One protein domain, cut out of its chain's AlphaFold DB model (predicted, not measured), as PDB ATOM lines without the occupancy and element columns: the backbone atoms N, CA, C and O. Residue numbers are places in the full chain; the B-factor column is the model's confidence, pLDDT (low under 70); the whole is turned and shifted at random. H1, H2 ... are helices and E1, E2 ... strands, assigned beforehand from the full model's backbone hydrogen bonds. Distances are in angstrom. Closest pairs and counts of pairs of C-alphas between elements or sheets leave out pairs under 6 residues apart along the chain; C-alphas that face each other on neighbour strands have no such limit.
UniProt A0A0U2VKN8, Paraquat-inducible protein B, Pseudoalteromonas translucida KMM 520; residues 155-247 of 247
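This is residues 155 to 247 of the 247 residues of the protein "Paraquat-inducible protein B" of Pseudoalteromonas translucida KMM 520 (UniProt A0A0U2VKN8). One strongly twisted sheet of six strands is curled like part of a barrel, with the small helix H1 at one end of it, beside E1, E4 and E3. From E5 a long loop, residues 219 to 236, runs away from the sheet and folds back to the small helix H2, and its tip, residues 225 to 230, sticks out free. The printed part has 93 residues, with E1, E2, E3, E4, H1, E5, H2 and E6 along it, and the mixed sheet has the order E1, E4, E3, E2, E6, E5. The class is mostly strand, though under half of the residues are in named elements. The whole is only just loose, close to compact, with a radius of gyration of the C-alphas of 15.1 A and spans of 44, 35 and 24 A.

Begin with E1, residues 155 to 161, an edge strand antiparallel to E4, residues 194 to 202; N 157 and O 199 are 2.9 A apart, within hydrogen-bond range. Next find E2, residues 172 to 175, and E3, residues 178 to 189, a hairpin with N 173 and O 181 at 2.9 A. E3 and E4 form another hairpin, with N 187 and O 196 at 2.9 A. E2, E3 and E4 are a meander, each strand the antiparallel neighbour of the one before; with E1, the antiparallel neighbour of E4, they make a Greek key. H1, residues 205 to 208, is on the sheet at a height of 6.3 A, over none of its strands; its closest C-alphas to E1 are those of Glu 206 and Gly 155, 5.0 A. E5, residues 216 to 218, is the other edge strand, antiparallel to E6, residues 244 to 246, with N 218 and O 244 at 2.8 A. E6 is parallel to E2, with N 174 and O 245 at 2.8 A. H2, residues 237 to 240, is not on the sheet. Both helices are too short for an O i to N i+4 pair; each has 1 O i to N i+3 pair, within range.

Find C-alpha 155 at (1.208, 45.417, 51.127); E1 runs 19.3 A from there. E3 runs 29.8 A and bends by 52 degrees at residue 184; E4 runs 25.4 A. E6 ends at C-alpha 246, (-10.727, 48.263, 40.754).

The C-alphas farthest apart are those of Ala 203 and Ala 227, 46.5 A. The link E5 to H2, 18 residues, is long; the printed part has no cut. Look for pLDDT under 70 at residues 163 to 166, 218 to 226 and 229 to 245.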
ATOM      1  N   GLY A 155       1.176  46.768  51.669       90.94
ATOM      2  CA  GLY A 155       1.208  45.417  51.127       90.94
ATOM      3  C   GLY A 155       1.635  45.423  49.663       90.94
ATOM      4  O   GLY A 155       1.200  46.272  48.884       90.94
ATOM      5  N   ARG A 156       2.477  44.457  49.279       92.44
ATOM      6  CA  ARG A 156       2.891  44.235  47.887       92.44
ATOM      7  C   ARG A 156       2.325  42.925  47.373       92.44
ATOM      8  O   ARG A 156       2.540  41.882  47.987       92.44
ATOM      9  N   PHE A 157       1.652  42.977  46.232       91.81
ATOM     10  CA  PHE A 157       1.019  41.816  45.613       91.81
ATOM     11  C   PHE A 157       1.467  41.678  44.159       91.81
ATOM     12  O   PHE A 157       1.926  42.638  43.539       91.81
ATOM     13  N   LYS A 158       1.356  40.466  43.617       92.06
ATOM     14  CA  LYS A 158       1.651  40.177  42.211       92.06
ATOM     15  C   LYS A 158       0.361  39.788  41.514       92.06
ATOM     16  O   LYS A 158      -0.296  38.849  41.953       92.06
ATOM     17  N   LEU A 159       0.032  40.485  40.438       89.12
ATOM     18  CA  LEU A 159      -1.083  40.149  39.563       89.12
ATOM     19  C   LEU A 159      -0.545  39.569  38.256       89.12
ATOM     20  O   LEU A 159       0.509  39.978  37.762       89.12
ATOM     21  N   LEU A 160      -1.279  38.610  37.708       89.62
ATOM     22  CA  LEU A 160      -1.029  38.017  36.401       89.62
ATOM     23  C   LEU A 160      -2.220  38.348  35.506       89.62
ATOM     24  O   LEU A 160      -3.352  38.046  35.874       89.62
ATOM     25  N   SER A 161      -1.959  38.949  34.348       87.19
ATOM     26  CA  SER A 161      -2.974  39.181  33.319       87.19
ATOM     27  C   SER A 161      -2.585  38.469  32.033       87.19
ATOM     28  O   SER A 161      -1.487  38.674  31.518       87.19
ATOM     29  N   TYR A 162      -3.499  37.662  31.502       84.44
ATOM     30  CA  TYR A 162      -3.371  37.035  30.182       84.44
ATOM     31  C   TYR A 162      -4.009  37.883  29.071       84.44
ATOM     32  O   TYR A 162      -3.809  37.606  27.892       84.44
ATOM     33  N   ASN A 163      -4.756  38.929  29.443       69.69
ATOM     34  CA  ASN A 163      -5.454  39.798  28.504       69.69
ATOM     35  C   ASN A 163      -4.642  41.082  28.281       69.69
ATOM     36  O   ASN A 163      -4.063  41.640  29.214       69.69
ATOM     37  N   ALA A 164      -4.584  41.500  27.015       52.16
ATOM     38  CA  ALA A 164      -3.552  42.348  26.417       52.16
ATOM     39  C   ALA A 164      -3.614  43.849  26.748       52.16
ATOM     40  O   ALA A 164      -2.943  44.638  26.082       52.16
ATOM     41  N   GLU A 165      -4.384  44.268  27.752       65.50
ATOM     42  CA  GLU A 165      -4.366  45.672  28.148       65.50
ATOM     43  C   GLU A 165      -3.158  45.927  29.052       65.50
ATOM     44  O   GLU A 165      -3.081  45.478  30.203       65.50
ATOM     45  N   VAL A 166      -2.150  46.565  28.459       67.75
ATOM     46  CA  VAL A 166      -0.909  46.932  29.133       67.75
ATOM     47  C   VAL A 166      -1.207  48.121  30.030       67.75
ATOM     48  O   VAL A 166      -1.494  49.213  29.554       67.75
ATOM     49  N   LEU A 167      -1.130  47.894  31.335       77.94
ATOM     50  CA  LEU A 167      -1.254  48.945  32.333       77.94
ATOM     51  C   LEU A 167       0.119  49.545  32.610       77.94
ATOM     52  O   LEU A 167       1.112  48.820  32.749       77.94
ATOM     53  N   GLU A 168       0.173  50.866  32.711       75.12
ATOM     54  CA  GLU A 168       1.416  51.578  32.965       75.12
ATOM     55  C   GLU A 168       1.837  51.510  34.441       75.12
ATOM     56  O   GLU A 168       1.051  51.318  35.374       75.12
ATOM     57  N   VAL A 169       3.134  51.698  34.680       82.12
ATOM     58  CA  VAL A 169       3.632  51.918  36.040       82.12
ATOM     59  C   VAL A 169       3.020  53.213  36.579       82.12
ATOM     60  O   VAL A 169       2.972  54.221  35.883       82.12
ATOM     61  N   SER A 170       2.616  53.219  37.850       80.12
ATOM     62  CA  SER A 170       1.877  54.303  38.528       80.12
ATOM     63  C   SER A 170       0.368  54.360  38.270       80.12
ATOM     64  O   SER A 170      -0.300  55.160  38.939       80.12
ATOM     65  N   THR A 171      -0.198  53.502  37.409       83.56
ATOM     66  CA  THR A 171      -1.659  53.374  37.275       83.56
ATOM     67  C   THR A 171      -2.290  53.124  38.645       83.56
ATOM     68  O   THR A 171      -1.808  52.310  39.438       83.56
ATOM     69  N   GLY A 172      -3.349  53.875  38.956       86.56
ATOM     70  CA  GLY A 172      -3.997  53.843  40.264       86.56
ATOM     71  C   GLY A 172      -4.801  52.566  40.501       86.56
ATOM     72  O   GLY A 172      -5.473  52.063  39.603       86.56
ATOM     73  N   ILE A 173      -4.766  52.083  41.743       88.25
ATOM     74  CA  ILE A 173      -5.609  50.985  42.221       88.25
ATOM     75  C   ILE A 173      -6.644  51.558  43.175       88.25
ATOM     76  O   ILE A 173      -6.300  52.270  44.128       88.25
ATOM     77  N   PHE A 174      -7.906  51.242  42.917       86.75
ATOM     78  CA  PHE A 174      -9.056  51.814  43.588       86.75
ATOM     79  C   PHE A 174      -9.877  50.731  44.284       86.75
ATOM     80  O   PHE A 174     -10.099  49.654  43.747       86.75
ATOM     81  N   PHE A 175     -10.382  51.048  45.471       86.38
ATOM     82  CA  PHE A 175     -11.416  50.269  46.145       86.38
ATOM     83  C   PHE A 175     -12.590  51.200  46.416       86.38
ATOM     84  O   PHE A 175     -12.413  52.253  47.029       86.38
ATOM     85  N   LYS A 176     -13.784  50.859  45.915       83.56
ATOM     86  CA  LYS A 176     -14.983  51.722  46.003       83.56
ATOM     87  C   LYS A 176     -14.715  53.181  45.583       83.56
ATOM     88  O   LYS A 176     -15.138  54.118  46.257       83.56
ATOM     89  N   ASN A 177     -14.011  53.377  44.464       75.62
ATOM     90  CA  ASN A 177     -13.596  54.682  43.914       75.62
ATOM     91  C   ASN A 177     -12.572  55.472  44.748       75.62
ATOM     92  O   ASN A 177     -12.281  56.624  44.426       75.62
ATOM     93  N   TYR A 178     -11.998  54.878  45.792       82.44
ATOM     94  CA  TYR A 178     -10.943  55.500  46.581       82.44
ATOM     95  C   TYR A 178      -9.581  54.918  46.196       82.44
ATOM     96  O   TYR A 178      -9.420  53.698  46.204       82.44
ATOM     97  N   LYS A 179      -8.601  55.768  45.857       85.44
ATOM     98  CA  LYS A 179      -7.249  55.312  45.488       85.44
ATOM     99  C   LYS A 179      -6.553  54.745  46.727       85.44
ATOM    100  O   LYS A 179      -6.206  55.487  47.642       85.44
ATOM    101  N   ILE A 180      -6.334  53.436  46.730       91.31
ATOM    102  CA  ILE A 180      -5.678  52.702  47.823       91.31
ATOM    103  C   ILE A 180      -4.238  52.311  47.489       91.31
ATOM    104  O   ILE A 180      -3.463  51.977  48.385       91.31
ATOM    105  N   GLY A 181      -3.862  52.367  46.213       90.25
ATOM    106  CA  GLY A 181      -2.562  51.908  45.754       90.25
ATOM    107  C   GLY A 181      -2.259  52.293  44.315       90.25
ATOM    108  O   GLY A 181      -2.937  53.137  43.721       90.25
ATOM    109  N   GLN A 182      -1.218  51.673  43.772       89.31
ATOM    110  CA  GLN A 182      -0.816  51.814  42.377       89.31
ATOM    111  C   GLN A 182       0.069  50.647  41.922       89.31
ATOM    112  O   GLN A 182       0.594  49.892  42.742       89.31
ATOM    113  N   ILE A 183       0.254  50.528  40.611       87.75
ATOM    114  CA  ILE A 183       1.203  49.591  40.003       87.75
ATOM    115  C   ILE A 183       2.640  50.082  40.251       87.75
ATOM    116  O   ILE A 183       2.978  51.217  39.916       87.75
ATOM    117  N   GLU A 184       3.483  49.233  40.844       86.62
ATOM    118  CA  GLU A 184       4.928  49.456  41.020       86.62
ATOM    119  C   GLU A 184       5.727  48.970  39.805       86.62
ATOM    120  O   GLU A 184       6.688  49.622  39.406       86.62
ATOM    121  N   THR A 185       5.355  47.828  39.219       86.31
ATOM    122  CA  THR A 185       6.060  47.241  38.071       86.31
ATOM    123  C   THR A 185       5.090  46.612  37.078       86.31
ATOM    124  O   THR A 185       4.079  46.031  37.468       86.31
ATOM    125  N   ALA A 186       5.427  46.690  35.793       87.25
ATOM    126  CA  ALA A 186       4.747  45.989  34.710       87.25
ATOM    127  C   ALA A 186       5.808  45.289  33.858       87.25
ATOM    128  O   ALA A 186       6.764  45.916  33.402       87.25
ATOM    129  N   THR A 187       5.707  43.973  33.691       88.31
ATOM    130  CA  THR A 187       6.703  43.197  32.943       88.31
ATOM    131  C   THR A 187       6.021  42.122  32.119       88.31
ATOM    132  O   THR A 187       5.240  41.334  32.649       88.31
ATOM    133  N   PHE A 188       6.339  42.064  30.829       87.50
ATOM    134  CA  PHE A 188       5.831  41.020  29.951       87.50
ATOM    135  C   PHE A 188       6.624  39.722  30.141       87.50
ATOM    136  O   PHE A 188       7.837  39.677  29.922       87.50
ATOM    137  N   ASP A 189       5.941  38.656  30.554       88.75
ATOM    138  CA  ASP A 189       6.492  37.307  30.585       88.75
ATOM    139  C   ASP A 189       6.226  36.611  29.250       88.75
ATOM    140  O   ASP A 189       5.161  36.032  29.025       88.75
ATOM    141  N   TRP A 190       7.230  36.638  28.374       86.50
ATOM    142  CA  TRP A 190       7.151  36.044  27.041       86.50
ATOM    143  C   TRP A 190       6.909  34.530  27.050       86.50
ATOM    144  O   TRP A 190       6.349  34.012  26.088       86.50
ATOM    145  N   LYS A 191       7.298  33.808  28.114       91.00
ATOM    146  CA  LYS A 191       7.116  32.347  28.195       91.00
ATOM    147  C   LYS A 191       5.668  31.977  28.464       91.00
ATOM    148  O   LYS A 191       5.153  31.037  27.875       91.00
ATOM    149  N   ASN A 192       5.040  32.715  29.373       88.25
ATOM    150  CA  ASN A 192       3.660  32.481  29.791       88.25
ATOM    151  C   ASN A 192       2.656  33.333  29.004       88.25
ATOM    152  O   ASN A 192       1.464  33.260  29.283       88.25
ATOM    153  N   GLN A 193       3.143  34.148  28.057       87.94
ATOM    154  CA  GLN A 193       2.355  35.097  27.268       87.94
ATOM    155  C   GLN A 193       1.442  35.962  28.153       87.94
ATOM    156  O   GLN A 193       0.281  36.196  27.835       87.94
ATOM    157  N   ALA A 194       1.974  36.407  29.295       89.19
ATOM    158  CA  ALA A 194       1.209  37.081  30.336       89.19
ATOM    159  C   ALA A 194       1.951  38.307  30.868       89.19
ATOM    160  O   ALA A 194       3.171  38.303  31.034       89.19
ATOM    161  N   MET A 195       1.201  39.349  31.204       88.88
ATOM    162  CA  MET A 195       1.712  40.494  31.944       88.88
ATOM    163  C   MET A 195       1.800  40.158  33.433       88.88
ATOM    164  O   MET A 195       0.834  39.702  34.047       88.88
ATOM    165  N   LYS A 196       2.968  40.408  34.022       91.31
ATOM    166  CA  LYS A 196       3.215  40.370  35.464       91.31
ATOM    167  C   LYS A 196       3.205  41.791  35.998       91.31
ATOM    168  O   LYS A 196       4.090  42.579  35.662       91.31
ATOM    169  N   TYR A 197       2.244  42.089  36.862       90.31
ATOM    170  CA  TYR A 197       2.159  43.372  37.545       90.31
ATOM    171  C   TYR A 197       2.562  43.219  39.008       90.31
ATOM    172  O   TYR A 197       2.020  42.378  39.726       90.31
ATOM    173  N   GLY A 198       3.513  44.028  39.464       91.50
ATOM    174  CA  GLY A 198       3.758  44.252  40.884       91.50
ATOM    175  C   GLY A 198       2.918  45.434  41.338       91.50
ATOM    176  O   GLY A 198       3.035  46.515  40.768       91.50
ATOM    177  N   ILE A 199       2.069  45.240  42.341       91.81
ATOM    178  CA  ILE A 199       1.202  46.293  42.867       91.81
ATOM    179  C   ILE A 199       1.523  46.594  44.324       91.81
ATOM    180  O   ILE A 199       1.825  45.688  45.104       91.81
ATOM    181  N   PHE A 200       1.396  47.864  44.697       93.19
ATOM    182  CA  PHE A 200       1.517  48.324  46.073       93.19
ATOM    183  C   PHE A 200       0.203  48.915  46.556       93.19
ATOM    184  O   PHE A 200      -0.354  49.820  45.931       93.19
ATOM    185  N   ILE A 201      -0.255  48.434  47.707       93.19
ATOM    186  CA  ILE A 201      -1.420  48.943  48.418       93.19
ATOM    187  C   ILE A 201      -0.936  49.578  49.715       93.19
ATOM    188  O   ILE A 201      -0.283  48.933  50.532       93.19
ATOM    189  N   LYS A 202      -1.250  50.856  49.911       92.81
ATOM    190  CA  LYS A 202      -0.770  51.628  51.058       92.81
ATOM    191  C   LYS A 202      -1.401  51.119  52.357       92.81
ATOM    192  O   LYS A 202      -2.601  50.855  52.397       92.81
ATOM    193  N   ALA A 203      -0.635  51.067  53.446       91.06
ATOM    194  CA  ALA A 203      -1.195  50.793  54.767       91.06
ATOM    195  C   ALA A 203      -2.192  51.906  55.178       91.06
ATOM    196  O   ALA A 203      -1.919  53.087  54.936       91.06
ATOM    197  N   PRO A 204      -3.333  51.580  55.815       93.19
ATOM    198  CA  PRO A 204      -3.760  50.252  56.276       93.19
ATOM    199  C   PRO A 204      -4.626  49.476  55.262       93.19
ATOM    200  O   PRO A 204      -5.207  48.450  55.614       93.19
ATOM    201  N   TYR A 205      -4.759  49.962  54.027       93.75
ATOM    202  CA  TYR A 205      -5.693  49.427  53.029       93.75
ATOM    203  C   TYR A 205      -5.290  48.062  52.468       93.75
ATOM    204  O   TYR A 205      -6.117  47.397  51.857       93.75
ATOM    205  N   GLU A 206      -4.058  47.613  52.702       91.44
ATOM    206  CA  GLU A 206      -3.608  46.251  52.377       91.44
ATOM    207  C   GLU A 206      -4.531  45.168  52.955       91.44
ATOM    208  O   GLU A 206      -4.735  44.141  52.321       91.44
ATOM    209  N   ASN A 207      -5.162  45.444  54.104       91.06
ATOM    210  CA  ASN A 207      -6.108  44.544  54.768       91.06
ATOM    211  C   ASN A 207      -7.435  44.379  54.008       91.06
ATOM    212  O   ASN A 207      -8.236  43.517  54.358       91.06
ATOM    213  N   LEU A 208      -7.696  45.214  52.998       89.19
ATOM    214  CA  LEU A 208      -8.853  45.071  52.113       89.19
ATOM    215  C   LEU A 208      -8.617  44.000  51.038       89.19
ATOM    216  O   LEU A 208      -9.577  43.540  50.423       89.19
ATOM    217  N   ILE A 209      -7.360  43.611  50.803       90.38
ATOM    218  CA  ILE A 209      -6.997  42.609  49.804       90.38
ATOM    219  C   ILE A 209      -6.996  41.226  50.449       90.38
ATOM    220  O   ILE A 209      -6.346  40.986  51.464       90.38
ATOM    221  N   THR A 210      -7.708  40.294  49.825       88.19
ATOM    222  CA  THR A 210      -7.818  38.900  50.260       88.19
ATOM    223  C   THR A 210      -7.430  37.957  49.123       88.19
ATOM    224  O   THR A 210      -7.294  38.378  47.976       88.19
ATOM    225  N   LEU A 211      -7.294  36.659  49.413       84.81
ATOM    226  CA  LEU A 211      -7.038  35.637  48.386       84.81
ATOM    227  C   LEU A 211      -8.161  35.529  47.338       84.81
ATOM    228  O   LEU A 211      -7.918  35.027  46.247       84.81
ATOM    229  N   ASN A 212      -9.363  36.016  47.659       86.50
ATOM    230  CA  ASN A 212     -10.529  35.990  46.775       86.50
ATOM    231  C   ASN A 212     -10.790  37.347  46.096       86.50
ATOM    232  O   ASN A 212     -11.820  37.514  45.449       86.50
ATOM    233  N   SER A 213      -9.908  38.334  46.278       87.44
ATOM    234  CA  SER A 213     -10.050  39.644  45.641       87.44
ATOM    235  C   SER A 213      -9.828  39.527  44.135       87.44
ATOM    236  O   SER A 213      -8.818  38.978  43.693       87.44
ATOM    237  N   ILE A 214     -10.760  40.069  43.351       86.31
ATOM    238  CA  ILE A 214     -10.673  40.088  41.890       86.31
ATOM    239  C   ILE A 214     -10.356  41.511  41.454       86.31
ATOM    240  O   ILE A 214     -11.024  42.455  41.860       86.31
ATOM    241  N   PHE A 215      -9.325  41.645  40.631       87.00
ATOM    242  CA  PHE A 215      -8.866  42.923  40.112       87.00
ATOM    243  C   PHE A 215      -9.383  43.084  38.686       87.00
ATOM    244  O   PHE A 215      -9.021  42.303  37.805       87.00
ATOM    245  N   TRP A 216     -10.218  44.093  38.466       82.19
ATOM    246  CA  TRP A 216     -10.799  44.400  37.162       82.19
ATOM    247  C   TRP A 216     -10.138  45.647  36.592       82.19
ATOM    248  O   TRP A 216      -9.913  46.619  37.315       82.19
ATOM    249  N   VAL A 217      -9.817  45.619  35.301       76.50
ATOM    250  CA  VAL A 217      -9.354  46.811  34.594       76.50
ATOM    251  C   VAL A 217     -10.579  47.627  34.205       76.50
ATOM    252  O   VAL A 217     -11.446  47.145  33.482       76.50
ATOM    253  N   ASN A 218     -10.659  48.857  34.700       67.62
ATOM    254  CA  ASN A 218     -11.680  49.801  34.285       67.62
ATOM    255  C   ASN A 218     -11.128  50.595  33.099       67.62
ATOM    256  O   ASN A 218     -10.482  51.627  33.293       67.62
ATOM    257  N   SER A 219     -11.375  50.102  31.892       56.62
ATOM    258  CA  SER A 219     -11.059  50.803  30.646       56.62
ATOM    259  C   SER A 219     -12.303  51.552  30.195       56.62
ATOM    260  O   SER A 219     -13.414  51.026  30.231       56.62
ATOM    261  N   GLY A 220     -12.145  52.839  29.901       55.41
ATOM    262  CA  GLY A 220     -13.266  53.746  29.697       55.41
ATOM    263  C   GLY A 220     -14.172  53.327  28.539       55.41
ATOM    264  O   GLY A 220     -13.694  53.085  27.436       55.41
ATOM    265  N   ILE A 221     -15.482  53.394  28.808       50.53
ATOM    266  CA  ILE A 221     -16.628  53.285  27.887       50.53
ATOM    267  C   ILE A 221     -17.076  51.837  27.594       50.53
ATOM    268  O   ILE A 221     -16.639  51.207  26.639       50.53
ATOM    269  N   GLU A 222     -18.052  51.359  28.374       48.28
ATOM    270  CA  GLU A 222     -18.919  50.223  28.025       48.28
ATOM    271  C   GLU A 222     -20.223  50.798  27.440       48.28
ATOM    272  O   GLU A 222     -20.909  51.587  28.097       48.28
ATOM    273  N   ILE A 223     -20.521  50.497  26.172       49.81
ATOM    274  CA  ILE A 223     -21.767  50.906  25.503       49.81
ATOM    275  C   ILE A 223     -22.589  49.644  25.268       49.81
ATOM    276  O   ILE A 223     -22.326  48.898  24.326       49.81
ATOM    277  N   ASP A 224     -23.609  49.441  26.097       49.31
ATOM    278  CA  ASP A 224     -24.591  48.381  25.896       49.31
ATOM    279  C   ASP A 224     -25.701  48.862  24.950       49.31
ATOM    280  O   ASP A 224     -26.499  49.744  25.285       49.31
ATOM    281  N   LEU A 225     -25.763  48.272  23.754       47.78
ATOM    282  CA  LEU A 225     -26.904  48.392  22.843       47.78
ATOM    283  C   LEU A 225     -27.776  47.140  22.976       47.78
ATOM    284  O   LEU A 225     -27.351  46.048  22.599       47.78
ATOM    285  N   SER A 226     -29.008  47.292  23.465       63.56
ATOM    286  CA  SER A 226     -30.008  46.222  23.480       63.56
ATOM    287  C   SER A 226     -31.173  46.546  22.539       63.56
ATOM    288  O   SER A 226     -31.360  47.685  22.111       63.56
ATOM    289  N   ALA A 227     -31.974  45.534  22.196       70.44
ATOM    290  CA  ALA A 227     -33.163  45.714  21.356       70.44
ATOM    291  C   ALA A 227     -34.246  46.599  22.016       70.44
ATOM    292  O   ALA A 227     -35.119  47.107  21.316       70.44
ATOM    293  N   ASP A 228     -34.155  46.816  23.335       73.12
ATOM    294  CA  ASP A 228     -35.075  47.641  24.129       73.12
ATOM    295  C   ASP A 228     -34.669  49.129  24.188       73.12
ATOM    296  O   ASP A 228     -35.400  49.950  24.743       73.12
ATOM    297  N   GLY A 229     -33.523  49.506  23.607       64.50
ATOM    298  CA  GLY A 229     -33.057  50.891  23.516       64.50
ATOM    299  C   GLY A 229     -31.596  51.084  23.923       64.50
ATOM    300  O   GLY A 229     -30.836  50.136  24.107       64.50
ATOM    301  N   ILE A 230     -31.190  52.350  24.052       61.94
ATOM    302  CA  ILE A 230     -29.847  52.735  24.505       61.94
ATOM    303  C   ILE A 230     -29.930  53.079  25.993       61.94
ATOM    304  O   ILE A 230     -30.594  54.049  26.363       61.94
ATOM    305  N   ASN A 231     -29.246  52.315  26.846       50.69
ATOM    306  CA  ASN A 231     -29.152  52.613  28.274       50.69
ATOM    307  C   ASN A 231     -27.818  53.314  28.565       50.69
ATOM    308  O   ASN A 231     -26.762  52.688  28.556       50.69
ATOM    309  N   ILE A 232     -27.845  54.631  28.788       52.47
ATOM    310  CA  ILE A 232     -26.627  55.420  29.013       52.47
ATOM    311  C   ILE A 232     -26.440  55.642  30.516       52.47
ATOM    312  O   ILE A 232     -26.964  56.598  31.090       52.47
ATOM    313  N   ASN A 233     -25.645  54.788  31.159       53.16
ATOM    314  CA  ASN A 233     -25.223  54.992  32.543       53.16
ATOM    315  C   ASN A 233     -24.007  55.939  32.580       53.16
ATOM    316  O   ASN A 233     -22.853  55.511  32.596       53.16
ATOM    317  N   THR A 234     -24.238  57.256  32.577       46.53
ATOM    318  CA  THR A 234     -23.137  58.230  32.655       46.53
ATOM    319  C   THR A 234     -22.618  58.333  34.091       46.53
ATOM    320  O   THR A 234     -23.072  59.157  34.891       46.53
ATOM    321  N   GLY A 235     -21.622  57.519  34.443       51.88
ATOM    322  CA  GLY A 235     -20.718  57.886  35.531       51.88
ATOM    323  C   GLY A 235     -20.096  59.265  35.257       51.88
ATOM    324  O   GLY A 235     -19.993  59.681  34.106       51.88
ATOM    325  N   SER A 236     -19.696  60.002  36.305       51.31
ATOM    326  CA  SER A 236     -18.993  61.291  36.161       51.31
ATOM    327  C   SER A 236     -17.923  61.200  35.065       51.31
ATOM    328  O   SER A 236     -17.128  60.269  35.088       51.31
ATOM    329  N   LEU A 237     -17.894  62.152  34.128       46.59
ATOM    330  CA  LEU A 237     -16.964  62.185  32.986       46.59
ATOM    331  C   LEU A 237     -15.484  62.048  33.412       46.59
ATOM    332  O   LEU A 237     -14.669  61.475  32.697       46.59
ATOM    333  N   SER A 238     -15.160  62.456  34.644       46.38
ATOM    334  CA  SER A 238     -13.860  62.253  35.299       46.38
ATOM    335  C   SER A 238     -13.493  60.781  35.567       46.38
ATOM    336  O   SER A 238     -12.331  60.505  35.850       46.38
ATOM    337  N   LYS A 239     -14.467  59.860  35.544       48.03
ATOM    338  CA  LYS A 239     -14.331  58.401  35.726       48.03
ATOM    339  C   LYS A 239     -14.076  57.664  34.407       48.03
ATOM    340  O   LYS A 239     -13.540  56.569  34.447       48.03
ATOM    341  N   LEU A 240     -14.455  58.257  33.270       48.16
ATOM    342  CA  LEU A 240     -14.288  57.667  31.933       48.16
ATOM    343  C   LEU A 240     -12.879  57.885  31.362       48.16
ATOM    344  O   LEU A 240     -12.423  57.092  30.553       48.16
ATOM    345  N   LEU A 241     -12.191  58.943  31.803       47.19
ATOM    346  CA  LEU A 241     -10.846  59.307  31.339       47.19
ATOM    347  C   LEU A 241      -9.714  58.718  32.192       47.19
ATOM    348  O   LEU A 241      -8.551  58.877  31.852       47.19
ATOM    349  N   LYS A 242     -10.035  58.095  33.330       51.41
ATOM    350  CA  LYS A 242      -9.045  57.616  34.299       51.41
ATOM    351  C   LYS A 242      -9.068  56.096  34.305       51.41
ATOM    352  O   LYS A 242      -9.814  55.505  35.083       51.41
ATOM    353  N   GLY A 243      -8.270  55.495  33.425       55.34
ATOM    354  CA  GLY A 243      -7.968  54.070  33.494       55.34
ATOM    355  C   GLY A 243      -7.457  53.704  34.891       55.34
ATOM    356  O   GLY A 243      -6.763  54.484  35.554       55.34
ATOM    357  N   GLY A 244      -7.851  52.541  35.397       59.19
ATOM    358  CA  GLY A 244      -7.459  52.111  36.735       59.19
ATOM    359  C   GLY A 244      -7.886  50.689  37.036       59.19
ATOM    360  O   GLY A 244      -8.771  50.145  36.383       59.19
ATOM    361  N   ILE A 245      -7.261  50.087  38.045       66.88
ATOM    362  CA  ILE A 245      -7.663  48.761  38.516       66.88
ATOM    363  C   ILE A 245      -8.621  48.938  39.692       66.88
ATOM    364  O   ILE A 245      -8.267  49.602  40.668       66.88
ATOM    365  N   SER A 246      -9.806  48.339  39.619       75.88
ATOM    366  CA  SER A 246     -10.727  48.263  40.754       75.88
ATOM    367  C   SER A 246     -10.643  46.902  41.433       75.88
ATOM    368  O   SER A 246     -10.526  45.875  40.763       75.88
ATOM    369  N   VAL A 247     -10.698  46.927  42.764       75.25
ATOM    370  CA  VAL A 247     -10.735  45.750  43.646       75.25
ATOM    371  C   VAL A 247     -12.120  45.578  44.248       75.25
ATOM    372  O   VAL A 247     -12.704  46.615  44.650       75.25
TER     373      VAL A 247